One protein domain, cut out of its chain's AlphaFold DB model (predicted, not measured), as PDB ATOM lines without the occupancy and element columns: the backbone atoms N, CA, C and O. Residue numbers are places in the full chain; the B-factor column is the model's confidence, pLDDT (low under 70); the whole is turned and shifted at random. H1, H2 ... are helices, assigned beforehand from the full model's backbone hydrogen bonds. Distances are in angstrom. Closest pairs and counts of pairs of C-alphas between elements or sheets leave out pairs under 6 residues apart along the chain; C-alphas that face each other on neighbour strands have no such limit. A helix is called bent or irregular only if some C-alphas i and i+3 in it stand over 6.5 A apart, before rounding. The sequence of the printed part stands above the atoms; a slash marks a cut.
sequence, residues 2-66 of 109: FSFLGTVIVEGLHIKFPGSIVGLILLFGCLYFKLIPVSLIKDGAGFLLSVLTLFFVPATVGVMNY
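What this domain is: This is residues 2 to 66 of the 109 residues of the protein "Holin" of Bacillus sp. FJAT-22090 (UniProt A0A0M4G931). The domain is an open, loose hook: H1 and H2 pack on each other at a steep tilt to make a small two-helix body, and after H2 the chain folds back into a long arm made of H3 and H4, one following the other nearly end to end. Residues 42 to 66 of this arm stand free and stick out, and H3 and H4 touch no other helix. The printed part has 65 residues, with four named helices in the order H1, H2, H3, H4 and no named strand; its class is all helix. The whole is loose, with a radius of gyration of the C-alphas of 15.4 A, and flat in outline, spanning 43 by 33 by 14 A.

Where its parts are: H1 is residues 2 to 13, beginning at C-alpha 2 at (284.601, 266.993, 296.903) and measuring 16.2 A from first to last C-alpha. H2, residues 19 to 32, is the longest helix by residues and measures 19.8 A; its C-alpha 32 is at (291.707, 256.723, 288.786). H3 is residues 39 to 50 and measures 17.0 A; it is irregular, with C-alphas 40 and 43 at 7.2 A from each other. H4 is residues 52 to 64 and measures 20.0 A, ending at C-alpha 64 at (253.435, 256.827, 303.483). H4 is neither bent nor irregular, but only just: C-alphas 55 and 58 are 6.2 A apart.

How they stand to each other: H1 and H2 touch, and their closest C-alphas, those of Thr 7 and Gly 19, are 3.8 A apart. Their lines stand at a steep tilt of 64 degrees, and they run opposite ways. H2 and H3 are apart, though they follow each other in the chain. H3 and H4 meet only through their link, the single residue Val 51. H1 is apart from H3 and from H4, and H2 is apart from H4. In H1 and H2 every O i to N i+4 pair is within hydrogen-bond range; in H3 it is 6 of 8 pairs and in H4 5 of 9.

The domain as a whole: The two C-alphas farthest apart, those of Leu 35 and Tyr 66, are 45.8 A apart, and the first and last printed C-alphas, those of Phe 2 and Tyr 66, are 34.7 A apart. Without residues 42 to 66, the body of 40 residues spans 32 by 15 by 12 A, with a radius of gyration of 10.9 A. The links H1 to H2 and H3 to H4 are tight, the link H2 to H3, with 6 residues, is short, and no link is long. The printed part has no cut. The mean pLDDT of the printed part is 92.6, and no printed residue is under 70.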
ATOM      1  N   PHE A   2     284.933 267.199 298.327       92.69
ATOM      2  CA  PHE A   2     284.601 266.993 296.903       92.69
ATOM      3  C   PHE A   2     283.212 267.494 296.492       92.69
ATOM      4  O   PHE A   2     283.095 268.161 295.476       92.69
ATOM      5  N   SER A   3     282.177 267.256 297.305       92.56
ATOM      6  CA  SER A   3     280.828 267.796 297.049       92.56
ATOM      7  C   SER A   3     280.796 269.333 297.012       92.56
ATOM      8  O   SER A   3     280.108 269.929 296.190       92.56
ATOM      9  N   PHE A   4     281.592 269.991 297.861       94.75
ATOM     10  CA  PHE A   4     281.698 271.452 297.883       94.75
ATOM     11  C   PHE A   4     282.386 271.975 296.616       94.75
ATOM     12  O   PHE A   4     281.844 272.844 295.947       94.75
ATOM     13  N   LEU A   5     283.518 271.375 296.226       94.62
ATOM     14  CA  LEU A   5     284.192 271.684 294.958       94.62
ATOM     15  C   LEU A   5     283.266 271.459 293.755       94.62
ATOM     16  O   LEU A   5     283.191 272.303 292.869       94.62
ATOM     17  N   GLY A   6     282.521 270.353 293.749       93.50
ATOM     18  CA  GLY A   6     281.527 270.073 292.721       93.50
ATOM     19  C   GLY A   6     280.416 271.123 292.675       93.50
ATOM     20  O   GLY A   6     280.009 271.509 291.589       93.50
ATOM     21  N   THR A   7     279.978 271.642 293.824       94.44
ATOM     22  CA  THR A   7     278.978 272.723 293.896       94.44
ATOM     23  C   THR A   7     279.518 274.020 293.298       94.44
ATOM     24  O   THR A   7     278.868 274.596 292.434       94.44
ATOM     25  N   VAL A   8     280.748 274.412 293.649       95.19
ATOM     26  CA  VAL A   8     281.411 275.596 293.073       95.19
ATOM     27  C   VAL A   8     281.539 275.483 291.548       95.19
ATOM     28  O   VAL A   8     281.299 276.449 290.829       95.19
ATOM     29  N   ILE A   9     281.875 274.296 291.033       93.19
ATOM     30  CA  ILE A   9     281.954 274.047 289.585       93.19
ATOM     31  C   ILE A   9     280.571 274.117 288.932       93.19
ATOM     32  O   ILE A   9     280.429 274.719 287.871       93.19
ATOM     33  N   VAL A  10     279.556 273.506 289.547       94.25
ATOM     34  CA  VAL A  10     278.175 273.515 289.046       94.25
ATOM     35  C   VAL A  10     277.627 274.938 288.968       94.25
ATOM     36  O   VAL A  10     277.027 275.290 287.953       94.25
ATOM     37  N   GLU A  11     277.863 275.748 289.999       92.06
ATOM     38  CA  GLU A  11     277.455 277.154 290.046       92.06
ATOM     39  C   GLU A  11     278.219 277.992 289.013       92.06
ATOM     40  O   GLU A  11     277.609 278.779 288.295       92.06
ATOM     41  N   GLY A  12     279.531 277.773 288.862       92.69
ATOM     42  CA  GLY A  12     280.346 278.486 287.874       92.69
ATOM     43  C   GLY A  12     280.005 278.154 286.415       92.69
ATOM     44  O   GLY A  12     280.022 279.041 285.562       92.69
ATOM     45  N   LEU A  13     279.681 276.891 286.111       88.12
ATOM     46  CA  LEU A  13     279.354 276.422 284.753       88.12
ATOM     47  C   LEU A  13     277.839 276.357 284.468       88.12
ATOM     48  O   LEU A  13     277.452 275.949 283.375       88.12
ATOM     49  N   HIS A  14     276.981 276.751 285.417       85.69
ATOM     50  CA  HIS A  14     275.513 276.672 285.318       85.69
ATOM     51  C   HIS A  14     274.983 275.281 284.912       85.69
ATOM     52  O   HIS A  14     274.097 275.133 284.065       85.69
ATOM     53  N   ILE A  15     275.531 274.231 285.524       86.00
ATOM     54  CA  ILE A  15     275.171 272.841 285.222       86.00
ATOM     55  C   ILE A  15     273.896 272.443 285.991       86.00
ATOM     56  O   ILE A  15     273.721 272.787 287.152       86.00
ATOM     57  N   LYS A  16     272.994 271.657 285.380       86.88
ATOM     58  CA  LYS A  16     271.735 271.186 286.011       86.88
ATOM     59  C   LYS A  16     271.891 269.936 286.894       86.88
ATOM     60  O   LYS A  16     270.938 269.179 287.064       86.88
ATOM     61  N   PHE A  17     273.082 269.680 287.426       87.12
ATOM     62  CA  PHE A  17     273.348 268.515 288.272       87.12
ATOM     63  C   PHE A  17     273.597 268.944 289.717       87.12
ATOM     64  O   PHE A  17     274.209 269.986 289.936       87.12
ATOM     65  N   PRO A  18     273.196 268.139 290.716       91.50
ATOM     66  CA  PRO A  18     273.623 268.353 292.090       91.50
ATOM     67  C   PRO A  18     275.155 268.369 292.187       91.50
ATOM     68  O   PRO A  18     275.825 267.486 291.641       91.50
ATOM     69  N   GLY A  19     275.715 269.321 292.941       91.88
ATOM     70  CA  GLY A  19     277.165 269.428 293.159       91.88
ATOM     71  C   GLY A  19     277.802 268.155 293.728       91.88
ATOM     72  O   GLY A  19     278.965 267.866 293.453       91.88
ATOM     73  N   SER A  20     277.028 267.328 294.439       94.06
ATOM     74  CA  SER A  20     277.458 266.016 294.934       94.06
ATOM     75  C   SER A  20     277.782 265.015 293.822       94.06
ATOM     76  O   SER A  20     278.743 264.260 293.966       94.06
ATOM     77  N   ILE A  21     277.046 265.028 292.702       94.81
ATOM     78  CA  ILE A  21     277.312 264.148 291.551       94.81
ATOM     79  C   ILE A  21     278.633 264.549 290.891       94.81
ATOM     80  O   ILE A  21     279.481 263.699 290.626       94.81
ATOM     81  N   VAL A  22     278.854 265.850 290.693       94.56
ATOM     82  CA  VAL A  22     280.126 266.356 290.152       94.56
ATOM     83  C   VAL A  22     281.279 266.056 291.112       94.56
ATOM     84  O   VAL A  22     282.339 265.602 290.688       94.56
ATOM     85  N   GLY A  23     281.057 266.208 292.420       94.62
ATOM     86  CA  GLY A  23     282.012 265.811 293.452       94.62
ATOM     87  C   GLY A  23     282.388 264.326 293.402       94.62
ATOM     88  O   GLY A  23     283.559 263.994 293.588       94.62
ATOM     89  N   LEU A  24     281.433 263.434 293.115       95.00
ATOM     90  CA  LEU A  24     281.687 262.002 292.932       95.00
ATOM     91  C   LEU A  24     282.600 261.747 291.725       95.00
ATOM     92  O   LEU A  24     283.559 260.987 291.836       95.00
ATOM     93  N   ILE A  25     282.334 262.409 290.596       95.06
ATOM     94  CA  ILE A  25     283.141 262.284 289.372       95.06
ATOM     95  C   ILE A  25     284.570 262.781 289.618       95.06
ATOM     96  O   ILE A  25     285.528 262.124 289.213       95.06
ATOM     97  N   LEU A  26     284.731 263.898 290.335       94.38
ATOM     98  CA  LEU A  26     286.045 264.411 290.732       94.38
ATOM     99  C   LEU A  26     286.803 263.419 291.617       94.38
ATOM    100  O   LEU A  26     287.969 263.129 291.359       94.38
ATOM    101  N   LEU A  27     286.139 262.881 292.645       94.19
ATOM    102  CA  LEU A  27     286.726 261.882 293.536       94.19
ATOM    103  C   LEU A  27     287.154 260.631 292.761       94.19
ATOM    104  O   LEU A  27     288.259 260.127 292.962       94.19
ATOM    105  N   PHE A  28     286.295 260.160 291.858       94.88
ATOM    106  CA  PHE A  28     286.586 259.035 290.980       94.88
ATOM    107  C   PHE A  28     287.796 259.318 290.083       94.88
ATOM    108  O   PHE A  28     288.689 258.481 289.998       94.88
ATOM    109  N   GLY A  29     287.887 260.513 289.494       95.94
ATOM    110  CA  GLY A  29     289.059 260.943 288.729       95.94
ATOM    111  C   GLY A  29     290.338 260.921 289.569       95.94
ATOM    112  O   GLY A  29     291.342 260.347 289.152       95.94
ATOM    113  N   CYS A  30     290.306 261.461 290.790       94.38
ATOM    114  CA  CYS A  30     291.457 261.423 291.697       94.38
ATOM    115  C   CYS A  30     291.890 259.993 292.057       94.38
ATOM    116  O   CYS A  30     293.088 259.724 292.147       94.38
ATOM    117  N   LEU A  31     290.936 259.078 292.243       94.25
ATOM    118  CA  LEU A  31     291.204 257.659 292.485       94.25
ATOM    119  C   LEU A  31     291.787 256.969 291.246       94.25
ATOM    120  O   LEU A  31     292.755 256.218 291.363       94.25
ATOM    121  N   TYR A  32     291.242 257.261 290.064       94.69
ATOM    122  CA  TYR A  32     291.707 256.723 288.786       94.69
ATOM    123  C   TYR A  32     293.159 257.128 288.495       94.69
ATOM    124  O   TYR A  32     293.994 256.277 288.190       94.69
ATOM    125  N   PHE A  33     293.494 258.404 288.695       95.81
ATOM    126  CA  PHE A  33     294.862 258.916 288.553       95.81
ATOM    127  C   PHE A  33     295.774 258.587 289.747       95.81
ATOM    128  O   PHE A  33     296.921 259.030 289.771       95.81
ATOM    129  N   LYS A  34     295.293 257.820 290.739       91.06
ATOM    130  CA  LYS A  34     296.022 257.465 291.973       91.06
ATOM    131  C   LYS A  34     296.552 258.678 292.757       91.06
ATOM    132  O   LYS A  34     297.494 258.543 293.533       91.06
ATOM    133  N   LEU A  35     295.923 259.845 292.602       92.44
ATOM    134  CA  LEU A  35     296.227 261.050 293.386       92.44
ATOM    135  C   LEU A  35     295.872 260.858 294.863       92.44
ATOM    136  O   LEU A  35     296.465 261.486 295.735       92.44
ATOM    137  N   ILE A  36     294.892 259.993 295.141       89.31
ATOM    138  CA  ILE A  36     294.445 259.659 296.490       89.31
ATOM    139  C   ILE A  36     294.438 258.135 296.632       89.31
ATOM    140  O   ILE A  36     293.793 257.458 295.827       89.31
ATOM    141  N   PRO A  37     295.121 257.565 297.638       90.75
ATOM    142  CA  PRO A  37     295.073 256.132 297.882       90.75
ATOM    143  C   PRO A  37     293.689 255.714 298.392       90.75
ATOM    144  O   PRO A  37     293.120 256.328 299.296       90.75
ATOM    145  N   VAL A  38     293.171 254.611 297.843       91.06
ATOM    146  CA  VAL A  38     291.860 254.033 298.203       91.06
ATOM    147  C   VAL A  38     291.749 253.771 299.709       91.06
ATOM    148  O   VAL A  38     290.673 253.926 300.282       91.06
ATOM    149  N   SER A  39     292.857 253.409 300.365       91.06
ATOM    150  CA  SER A  39     292.904 253.116 301.803       91.06
ATOM    151  C   SER A  39     292.399 254.264 302.678       91.06
ATOM    152  O   SER A  39     291.786 253.992 303.701       91.06
ATOM    153  N   LEU A  40     292.576 255.526 302.267       91.25
ATOM    154  CA  LEU A  40     292.120 256.686 303.044       91.25
ATOM    155  C   LEU A  40     290.596 256.836 303.085       91.25
ATOM    156  O   LEU A  40     290.065 257.489 303.977       91.25
ATOM    157  N   ILE A  41     289.890 256.276 302.102       92.19
ATOM    158  CA  ILE A  41     288.447 256.480 301.919       92.19
ATOM    159  C   ILE A  41     287.687 255.177 302.197       92.19
ATOM    160  O   ILE A  41     286.515 255.212 302.563       92.19
ATOM    161  N   LYS A  42     288.353 254.025 302.055       93.31
ATOM    162  CA  LYS A  42     287.757 252.690 302.170       93.31
ATOM    163  C   LYS A  42     286.981 252.496 303.472       93.31
ATOM    164  O   LYS A  42     285.846 252.034 303.414       93.31
ATOM    165  N   ASP A  43     287.556 252.878 304.608       93.56
ATOM    166  CA  ASP A  43     286.928 252.647 305.914       93.56
ATOM    167  C   ASP A  43     285.692 253.535 306.110       93.56
ATOM    168  O   ASP A  43     284.635 253.058 306.520       93.56
ATOM    169  N   GLY A  44     285.780 254.811 305.720       91.75
ATOM    170  CA  GLY A  44     284.644 255.736 305.766       91.75
ATOM    171  C   GLY A  44     283.520 255.347 304.799       91.75
ATOM    172  O   GLY A  44     282.347 255.382 305.164       91.75
ATOM    173  N   ALA A  45     283.869 254.924 303.581       92.62
ATOM    174  CA  ALA A  45     282.906 254.429 302.600       92.62
ATOM    175  C   ALA A  45     282.245 253.122 303.065       92.62
ATOM    176  O   ALA A  45     281.033 252.973 302.934       92.62
ATOM    177  N   GLY A  46     283.021 252.203 303.652       94.19
ATOM    178  CA  GLY A  46     282.516 250.958 304.228       94.19
ATOM    179  C   GLY A  46     281.554 251.199 305.391       94.19
ATOM    180  O   GLY A  46     280.508 250.558 305.460       94.19
ATOM    181  N   PHE A  47     281.855 252.173 306.254       93.94
ATOM    182  CA  PHE A  47     280.948 252.602 307.317       93.94
ATOM    183  C   PHE A  47     279.645 253.202 306.768       93.94
ATOM    184  O   PHE A  47     278.566 252.823 307.206       93.94
ATOM    185  N   LEU A  48     279.707 254.090 305.771       92.94
ATOM    186  CA  LEU A  48     278.493 254.631 305.140       92.94
ATOM    187  C   LEU A  48     277.654 253.536 304.471       92.94
ATOM    188  O   LEU A  48     276.425 253.574 304.531       92.94
ATOM    189  N   LEU A  49     278.314 252.555 303.855       94.06
ATOM    190  CA  LEU A  49     277.644 251.430 303.221       94.06
ATOM    191  C   LEU A  49     276.948 250.528 304.249       94.06
ATOM    192  O   LEU A  49     275.850 250.047 303.977       94.06
ATOM    193  N   SER A  50     277.534 250.334 305.437       94.69
ATOM    194  CA  SER A  50     276.919 249.518 306.492       94.69
ATOM    195  C   SER A  50     275.656 250.159 307.075       94.69
ATOM    196  O   SER A  50     274.726 249.445 307.443       94.69
ATOM    197  N   VAL A  51     275.578 251.494 307.094       94.00
ATOM    198  CA  VAL A  51     274.371 252.227 307.508       94.00
ATOM    199  C   VAL A  51     273.438 252.578 306.344       94.00
ATOM    200  O   VAL A  51     272.413 253.217 306.573       94.00
ATOM    201  N   LEU A  52     273.724 252.148 305.107       94.75
ATOM    202  CA  LEU A  52     272.917 252.480 303.923       94.75
ATOM    203  C   LEU A  52     271.442 252.086 304.096       94.75
ATOM    204  O   LEU A  52     270.551 252.821 303.678       94.75
ATOM    205  N   THR A  53     271.169 250.971 304.781       92.94
ATOM    206  CA  THR A  53     269.799 250.528 305.079       92.94
ATOM    207  C   THR A  53     269.002 251.566 305.871       92.94
ATOM    208  O   THR A  53     267.810 251.738 305.625       92.94
ATOM    209  N   LEU A  54     269.652 252.316 306.770       94.56
ATOM    210  CA  LEU A  54     269.016 253.398 307.525       94.56
ATOM    211  C   LEU A  54     268.532 254.524 306.599       94.56
ATOM    212  O   LEU A  54     267.480 255.104 306.850       94.56
ATOM    213  N   PHE A  55     269.241 254.798 305.499       90.38
ATOM    214  CA  PHE A  55     268.839 255.810 304.514       90.38
ATOM    215  C   PHE A  55     267.595 255.411 303.708       90.38
ATOM    216  O   PHE A  55     266.933 256.289 303.152       90.38
ATOM    217  N   PHE A  56     267.221 254.127 303.680       92.44
ATOM    218  CA  PHE A  56     265.936 253.718 303.110       92.44
ATOM    219  C   PHE A  56     264.756 254.078 304.014       92.44
ATOM    220  O   PHE A  56     263.664 254.295 303.498       92.44
ATOM    221  N   VAL A  57     264.958 254.224 305.330       95.00
ATOM    222  CA  VAL A  57     263.867 254.533 306.265       95.00
ATOM    223  C   VAL A  57     263.181 255.866 305.919       95.00
ATOM    224  O   VAL A  57     261.967 255.844 305.710       95.00
ATOM    225  N   PRO A  58     263.884 257.008 305.753       92.38
ATOM    226  CA  PRO A  58     263.248 258.256 305.320       92.38
ATOM    227  C   PRO A  58     262.560 258.154 303.955       92.38
ATOM    228  O   PRO A  58     261.483 258.720 303.772       92.38
ATOM    229  N   ALA A  59     263.146 257.416 303.006       91.06
ATOM    230  CA  ALA A  59     262.557 257.220 301.684       91.06
ATOM    231  C   ALA A  59     261.226 256.452 301.768       91.06
ATOM    232  O   ALA A  59     260.226 256.894 301.205       91.06
ATOM    233  N   THR A  60     261.181 255.352 302.528       91.19
ATOM    234  CA  THR A  60     259.964 254.555 302.742       91.19
ATOM    235  C   THR A  60     258.905 255.324 303.528       91.19
ATOM    236  O   THR A  60     257.734 255.306 303.158       91.19
ATOM    237  N   VAL A  61     259.299 256.049 304.579       92.31
ATOM    238  CA  VAL A  61     258.373 256.895 305.351       92.31
ATOM    239  C   VAL A  61     257.799 258.015 304.479       92.31
ATOM    240  O   VAL A  61     256.617 258.329 304.590       92.31
ATOM    241  N   GLY A  62     258.591 258.564 303.554       91.06
ATOM    242  CA  GLY A  62     258.131 259.540 302.568       91.06
ATOM    243  C   GLY A  62     256.961 259.030 301.722       91.06
ATOM    244  O   GLY A  62     256.005 259.774 301.508       91.06
ATOM    245  N   VAL A  63     256.995 257.754 301.322       90.00
ATOM    246  CA  VAL A  63     255.923 257.108 300.543       90.00
ATOM    247  C   VAL A  63     254.614 257.020 301.328       90.00
ATOM    248  O   VAL A  63     253.551 257.144 300.728       90.00
ATOM    249  N   MET A  64     254.656 256.887 302.661       90.06
ATOM    250  CA  MET A  64     253.435 256.827 303.483       90.06
ATOM    251  C   MET A  64     252.583 258.102 303.402       90.06
ATOM    252  O   MET A  64     251.387 258.044 303.669       90.06
ATOM    253  N   ASN A  65     253.161 259.234 302.984       91.31
ATOM    254  CA  ASN A  65     252.404 260.467 302.737       91.31
ATOM    255  C   ASN A  65     251.518 260.394 301.478       91.31
ATOM    256  O   ASN A  65     250.731 261.305 301.240       91.31
ATOM    257  N   TYR A  66     251.632 259.326 300.682       89.50
ATOM    258  CA  TYR A  66     250.889 259.125 299.442       89.50
ATOM    259  C   TYR A  66     250.099 257.808 299.490       89.50
ATOM    260  O   TYR A  66     250.513 256.807 298.899       89.50
TER     261      TYR A  66